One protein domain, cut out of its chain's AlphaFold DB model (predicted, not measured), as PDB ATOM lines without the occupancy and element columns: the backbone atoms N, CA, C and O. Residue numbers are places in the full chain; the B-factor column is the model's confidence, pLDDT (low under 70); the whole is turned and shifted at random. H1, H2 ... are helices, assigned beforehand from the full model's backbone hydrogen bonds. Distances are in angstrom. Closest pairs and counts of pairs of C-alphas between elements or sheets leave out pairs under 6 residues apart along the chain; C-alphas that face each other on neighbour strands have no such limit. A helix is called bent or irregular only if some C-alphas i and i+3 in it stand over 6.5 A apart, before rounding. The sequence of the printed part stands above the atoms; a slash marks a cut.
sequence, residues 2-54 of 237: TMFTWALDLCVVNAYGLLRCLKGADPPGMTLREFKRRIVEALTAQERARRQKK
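Overview. This is residues 2 to 54 of the 237 residues of an uncharacterized protein of Phytophthora rubi (UniProt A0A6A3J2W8). Two long helices make an open, flat V: the beginning of bent H2 packs on H1, while residues 2 to 8 of H1 and 40 to 54 of H2 stick out as free arms. A loop, residues 23 to 31, folds back between them. The printed part has 53 residues, all helix in class, H1 then H2, with no named strand. It is loose, with a radius of gyration of the C-alphas of 14.0 A, spanning 44 by 30 by 15 A.

Arrangement. Start at H1, residues 2 to 22. H2, residues 32 to 54, is one helix by its hydrogen bonds but bent: C-alphas 43 and 46 are 7.1 A apart. Its arms, H2a, residues 32 to 43, and H2b, residues 46 to 54, stand at a steep tilt of 45 degrees. H1 touches H2a with residues 12 to 16 alone, against 32 to 36; the closest C-alphas, of Tyr 16 and Leu 32, are 6.9 A apart. Their lines are only just about perpendicular, at 71 degrees. H1 and H2b are apart. In H1, H2a and H2b every O i to N i+4 pair is within hydrogen-bond range.

Along the chain. Find C-alpha 2 at (104.087, 70.887, 161.543); H1 runs 30.9 A from there. H2a, 16.6 A, begins at (92.020, 84.285, 173.660). H2b, 12.2 A, ends at (116.185, 100.638, 158.024).

Size, cuts and confidence. The farthest C-alphas, of Ala 25 and Lys 54, are 44.1 A apart. The printed part has no cut; the link H1 to H2 is short, 9 residues. Look at residues 25 to 28 for pLDDT under 70.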
ATOM      1  N   THR A   2     105.353  70.987 160.794       86.44
ATOM      2  CA  THR A   2     104.087  70.887 161.543       86.44
ATOM      3  C   THR A   2     104.250  70.833 163.066       86.44
ATOM      4  O   THR A   2     103.447  71.421 163.768       86.44
ATOM      5  N   MET A   3     105.298  70.203 163.610       94.06
ATOM      6  CA  MET A   3     105.451  70.071 165.074       94.06
ATOM      7  C   MET A   3     105.677  71.409 165.791       94.06
ATOM      8  O   MET A   3     105.133  71.646 166.866       94.06
ATOM      9  N   PHE A   4     106.450  72.309 165.184       93.25
ATOM     10  CA  PHE A   4     106.785  73.598 165.789       93.25
ATOM     11  C   PHE A   4     105.566  74.517 165.931       93.25
ATOM     12  O   PHE A   4     105.379  75.147 166.968       93.25
ATOM     13  N   THR A   5     104.698  74.567 164.915       93.12
ATOM     14  CA  THR A   5     103.480  75.387 164.970       93.12
ATOM     15  C   THR A   5     102.498  74.874 166.019       93.12
ATOM     16  O   THR A   5     101.875  75.679 166.705       93.12
ATOM     17  N   TRP A   6     102.413  73.553 166.195       95.81
ATOM     18  CA  TRP A   6     101.620  72.931 167.255       95.81
ATOM     19  C   TRP A   6     102.160  73.244 168.652       95.81
ATOM     20  O   TRP A   6     101.392  73.635 169.528       95.81
ATOM     21  N   ALA A   7     103.476  73.131 168.852       96.75
ATOM     22  CA  ALA A   7     104.108  73.465 170.126       96.75
ATOM     23  C   ALA A   7     103.857  74.931 170.517       96.75
ATOM     24  O   ALA A   7     103.507  75.215 171.660       96.75
ATOM     25  N   LEU A   8     103.956  75.861 169.559       95.94
ATOM     26  CA  LEU A   8     103.649  77.271 169.802       95.94
ATOM     27  C   LEU A   8     102.187  77.499 170.197       95.94
ATOM     28  O   LEU A   8     101.926  78.279 171.112       95.94
ATOM     29  N   ASP A   9     101.236  76.828 169.543       95.56
ATOM     30  CA  ASP A   9      99.817  77.002 169.867       95.56
ATOM     31  C   ASP A   9      99.495  76.482 171.278       95.56
ATOM     32  O   ASP A   9      98.827  77.173 172.052       95.56
ATOM     33  N   LEU A  10     100.066  75.332 171.661       97.06
ATOM     34  CA  LEU A  10      99.961  74.790 173.021       97.06
ATOM     35  C   LEU A  10     100.557  75.739 174.070       97.06
ATOM     36  O   LEU A  10      99.908  76.020 175.078       97.06
ATOM     37  N   CYS A  11     101.748  76.293 173.824       97.62
ATOM     38  CA  CYS A  11     102.371  77.263 174.730       97.62
ATOM     39  C   CYS A  11     101.492  78.504 174.944       97.62
ATOM     40  O   CYS A  11     101.347  78.971 176.074       97.62
ATOM     41  N   VAL A  12     100.872  79.027 173.881       97.06
ATOM     42  CA  VAL A  12     100.011  80.215 173.970       97.06
ATOM     43  C   VAL A  12      98.712  79.920 174.724       97.06
ATOM     44  O   VAL A  12      98.278  80.743 175.532       97.06
ATOM     45  N   VAL A  13      98.099  78.754 174.508       96.69
ATOM     46  CA  VAL A  13      96.896  78.340 175.251       96.69
ATOM     47  C   VAL A  13      97.212  78.148 176.737       96.69
ATOM     48  O   VAL A  13      96.477  78.660 177.584       96.69
ATOM     49  N   ASN A  14      98.335  77.505 177.061       97.62
ATOM     50  CA  ASN A  14      98.770  77.306 178.444       97.62
ATOM     51  C   ASN A  14      99.066  78.641 179.145       97.62
ATOM     52  O   ASN A  14      98.601  78.868 180.262       97.62
ATOM     53  N   ALA A  15      99.759  79.565 178.473       96.75
ATOM     54  CA  ALA A  15     100.020  80.902 179.003       96.75
ATOM     55  C   ALA A  15      98.724  81.696 179.257       96.75
ATOM     56  O   ALA A  15      98.617  82.394 180.265       96.75
ATOM     57  N   TYR A  16      97.720  81.563 178.382       95.69
ATOM     58  CA  TYR A  16      96.406  82.178 178.584       95.69
ATOM     59  C   TYR A  16      95.676  81.593 179.802       95.69
ATOM     60  O   TYR A  16      95.107  82.346 180.593       95.69
ATOM     61  N   GLY A  17      95.724  80.269 179.985       93.94
ATOM     62  CA  GLY A  17      95.165  79.600 181.162       93.94
ATOM     63  C   GLY A  17      95.805  80.092 182.462       93.94
ATOM     64  O   GLY A  17      95.097  80.503 183.378       93.94
ATOM     65  N   LEU A  18      97.140  80.159 182.502       94.81
ATOM     66  CA  LEU A  18      97.883  80.690 183.648       94.81
ATOM     67  C   LEU A  18      97.530  82.152 183.940       94.81
ATOM     68  O   LEU A  18      97.332  82.514 185.098       94.81
ATOM     69  N   LEU A  19      97.388  82.986 182.905       92.69
ATOM     70  CA  LEU A  19      96.979  84.382 183.065       92.69
ATOM     71  C   LEU A  19      95.601  84.505 183.733       92.69
ATOM     72  O   LEU A  19      95.415  85.386 184.574       92.69
ATOM     73  N   ARG A  20      94.651  83.630 183.374       91.12
ATOM     74  CA  ARG A  20      93.321  83.587 184.002       91.12
ATOM     75  C   ARG A  20      93.396  83.116 185.452       91.12
ATOM     76  O   ARG A  20      92.736  83.705 186.296       91.12
ATOM     77  N   CYS A  21      94.229  82.123 185.755       91.06
ATOM     78  CA  CYS A  21      94.423  81.663 187.132       91.06
ATOM     79  C   CYS A  21      95.050  82.745 188.026       91.06
ATOM     80  O   CYS A  21      94.619  82.929 189.159       91.06
ATOM     81  N   LEU A  22      96.045  83.480 187.516       92.56
ATOM     82  CA  LEU A  22      96.782  84.486 188.289       92.56
ATOM     83  C   LEU A  22      95.983  85.770 188.544       92.56
ATOM     84  O   LEU A  22      96.138  86.385 189.594       92.56
ATOM     85  N   LYS A  23      95.144  86.198 187.594       88.81
ATOM     86  CA  LYS A  23      94.388  87.459 187.701       88.81
ATOM     87  C   LYS A  23      93.048  87.329 188.436       88.81
ATOM     88  O   LYS A  23      92.347  88.327 188.570       88.81
ATOM     89  N   GLY A  24      92.708  86.141 188.939       82.62
ATOM     90  CA  GLY A  24      91.415  85.877 189.572       82.62
ATOM     91  C   GLY A  24      90.269  85.767 188.561       82.62
ATOM     92  O   GLY A  24      90.504  85.649 187.359       82.62
ATOM     93  N   ALA A  25      89.026  85.761 189.058       66.88
ATOM     94  CA  ALA A  25      87.814  85.618 188.249       66.88
ATOM     95  C   ALA A  25      87.709  86.742 187.200       66.88
ATOM     96  O   ALA A  25      87.239  87.837 187.487       66.88
ATOM     97  N   ASP A  26      88.193  86.417 186.003       59.97
ATOM     98  CA  ASP A  26      88.198  87.176 184.757       59.97
ATOM     99  C   ASP A  26      88.788  88.595 184.828       59.97
ATOM    100  O   ASP A  26      88.083  89.558 185.135       59.97
ATOM    101  N   PRO A  27      90.060  88.796 184.408       61.81
ATOM    102  CA  PRO A  27      90.465  90.122 183.962       61.81
ATOM    103  C   PRO A  27      89.474  90.583 182.881       61.81
ATOM    104  O   PRO A  27      89.251  89.839 181.919       61.81
ATOM    105  N   PRO A  28      88.858  91.768 183.027       66.31
ATOM    106  CA  PRO A  28      87.681  92.152 182.261       66.31
ATOM    107  C   PRO A  28      87.911  91.988 180.751       66.31
ATOM    108  O   PRO A  28      88.745  92.662 180.149       66.31
ATOM    109  N   GLY A  29      87.173  91.052 180.145       81.62
ATOM    110  CA  GLY A  29      86.912  90.995 178.703       81.62
ATOM    111  C   GLY A  29      88.039  90.523 177.777       81.62
ATOM    112  O   GLY A  29      87.892  90.634 176.557       81.62
ATOM    113  N   MET A  30      89.159  89.992 178.278       91.25
ATOM    114  CA  MET A  30      90.265  89.604 177.389       91.25
ATOM    115  C   MET A  30      90.065  88.210 176.771       91.25
ATOM    116  O   MET A  30      90.378  87.179 177.369       91.25
ATOM    117  N   THR A  31      89.577  88.177 175.529       94.50
ATOM    118  CA  THR A  31      89.426  86.935 174.748       94.50
ATOM    119  C   THR A  31      90.781  86.307 174.381       94.50
ATOM    120  O   THR A  31      91.787  87.006 174.233       94.50
ATOM    121  N   LEU A  32      90.817  84.989 174.142       94.38
ATOM    122  CA  LEU A  32      92.020  84.285 173.660       94.38
ATOM    123  C   LEU A  32      92.568  84.888 172.350       94.38
ATOM    124  O   LEU A  32      93.780  84.935 172.136       94.38
ATOM    125  N   ARG A  33      91.685  85.381 171.472       95.44
ATOM    126  CA  ARG A  33      92.073  86.046 170.219       95.44
ATOM    127  C   ARG A  33      92.853  87.334 170.486       95.44
ATOM    128  O   ARG A  33      93.873  87.573 169.846       95.44
ATOM    129  N   GLU A  34      92.383  88.134 171.435       95.12
ATOM    130  CA  GLU A  34      93.049  89.369 171.845       95.12
ATOM    131  C   GLU A  34      94.399  89.079 172.519       95.12
ATOM    132  O   GLU A  34      95.389  89.754 172.245       95.12
ATOM    133  N   PHE A  35      94.481  88.013 173.319       95.94
ATOM    134  CA  PHE A  35      95.746  87.540 173.887       95.94
ATOM    135  C   PHE A  35      96.771  87.159 172.815       95.94
ATOM    136  O   PHE A  35      97.899  87.653 172.839       95.94
ATOM    137  N   LYS A  36      96.358  86.365 171.820       96.38
ATOM    138  CA  LYS A  36      97.196  86.021 170.661       96.38
ATOM    139  C   LYS A  36      97.673  87.272 169.916       96.38
ATOM    140  O   LYS A  36      98.856  87.370 169.593       96.38
ATOM    141  N   ARG A  37      96.780  88.244 169.685       96.88
ATOM    142  CA  ARG A  37      97.116  89.515 169.022       96.88
ATOM    143  C   ARG A  37      98.212  90.272 169.774       96.88
ATOM    144  O   ARG A  37      99.206  90.641 169.155       96.88
ATOM    145  N   ARG A  38      98.075  90.435 171.094       96.56
ATOM    146  CA  ARG A  38      99.058  91.156 171.920       96.56
ATOM    147  C   ARG A  38     100.421  90.473 171.967       96.56
ATOM    148  O   ARG A  38     101.430  91.165 171.915       96.56
ATOM    149  N   ILE A  39     100.466  89.138 172.013       96.75
ATOM    150  CA  ILE A  39     101.733  88.391 171.928       96.75
ATOM    151  C   ILE A  39     102.426  88.679 170.595       96.75
ATOM    152  O   ILE A  39     103.610  89.006 170.576       96.75
ATOM    153  N   VAL A  40     101.698  88.596 169.478       96.94
ATOM    154  CA  VAL A  40     102.267  88.873 168.151       96.94
ATOM    155  C   VAL A  40     102.737  90.322 168.052       96.94
ATOM    156  O   VAL A  40     103.828  90.572 167.547       96.94
ATOM    157  N   GLU A  41     101.952  91.281 168.538       97.38
ATOM    158  CA  GLU A  41     102.339  92.694 168.560       97.38
ATOM    159  C   GLU A  41     103.608  92.918 169.388       97.38
ATOM    160  O   GLU A  41     104.543  93.530 168.878       97.38
ATOM    161  N   ALA A  42     103.697  92.349 170.592       97.19
ATOM    162  CA  ALA A  42     104.876  92.456 171.449       97.19
ATOM    163  C   ALA A  42     106.124  91.823 170.808       97.19
ATOM    164  O   ALA A  42     107.173  92.461 170.741       97.19
ATOM    165  N   LEU A  43     106.003  90.605 170.267       96.75
ATOM    166  CA  LEU A  43     107.116  89.900 169.617       96.75
ATOM    167  C   LEU A  43     107.566  90.574 168.315       96.75
ATOM    168  O   LEU A  43     108.735  90.490 167.944       96.75
ATOM    169  N   THR A  44     106.654  91.239 167.598       97.12
ATOM    170  CA  THR A  44     106.975  91.900 166.322       97.12
ATOM    171  C   THR A  44     107.324  93.378 166.462       97.12
ATOM    172  O   THR A  44     107.855  93.944 165.507       97.12
ATOM    173  N   ALA A  45     107.082  94.010 167.613       97.44
ATOM    174  CA  ALA A  45     107.318  95.440 167.826       97.44
ATOM    175  C   ALA A  45     108.769  95.848 167.531       97.44
ATOM    176  O   ALA A  45     109.002  96.783 166.764       97.44
ATOM    177  N   GLN A  46     109.746  95.107 168.063       97.12
ATOM    178  CA  GLN A  46     111.167  95.404 167.857       97.12
ATOM    179  C   GLN A  46     111.577  95.255 166.388       97.12
ATOM    180  O   GLN A  46     112.273  96.109 165.839       97.12
ATOM    181  N   GLU A  47     111.116  94.194 165.721       96.50
ATOM    182  CA  GLU A  47     111.430  93.971 164.309       96.50
ATOM    183  C   GLU A  47     110.747  95.007 163.407       96.50
ATOM    184  O   GLU A  47     111.360  95.492 162.454       96.50
ATOM    185  N   ARG A  48     109.509  95.406 163.725       95.75
ATOM    186  CA  ARG A  48     108.817  96.508 163.040       95.75
ATOM    187  C   ARG A  48     109.588  97.817 163.193       95.75
ATOM    188  O   ARG A  48     109.842  98.466 162.182       95.75
ATOM    189  N   ALA A  49     110.030  98.156 164.404       95.62
ATOM    190  CA  ALA A  49     110.841  99.347 164.656       95.62
ATOM    191  C   ALA A  49     112.182  99.298 163.902       95.62
ATOM    192  O   ALA A  49     112.579 100.268 163.255       95.62
ATOM    193  N   ARG A  50     112.854  98.137 163.890       95.94
ATOM    194  CA  ARG A  50     114.102  97.931 163.138       95.94
ATOM    195  C   ARG A  50     113.901  98.134 161.638       95.94
ATOM    196  O   ARG A  50     114.735  98.763 160.991       95.94
ATOM    197  N   ARG A  51     112.801  97.624 161.080       93.56
ATOM    198  CA  ARG A  51     112.454  97.792 159.661       93.56
ATOM    199  C   ARG A  51     112.089  99.228 159.317       93.56
ATOM    200  O   ARG A  51     112.472  99.686 158.249       93.56
ATOM    201  N   GLN A  52     111.395  99.935 160.204       91.50
ATOM    202  CA  GLN A  52     111.088 101.354 160.018       91.50
ATOM    203  C   GLN A  52     112.360 102.207 160.020       91.50
ATOM    204  O   GLN A  52     112.503 103.054 159.151       91.50
ATOM    205  N   LYS A  53     113.323 101.923 160.910       91.81
ATOM    206  CA  LYS A  53     114.622 102.617 160.938       91.81
ATOM    207  C   LYS A  53     115.497 102.313 159.716       91.81
ATOM    208  O   LYS A  53     116.280 103.153 159.295       91.81
ATOM    209  N   LYS A  54     115.406 101.088 159.187       87.56
ATOM    210  CA  LYS A  54     116.185 100.638 158.024       87.56
ATOM    211  C   LYS A  54     115.566 100.993 156.685       87.56
ATOM    212  O   LYS A  54     116.261 100.859 155.686       87.56
TER     213      LYS A  54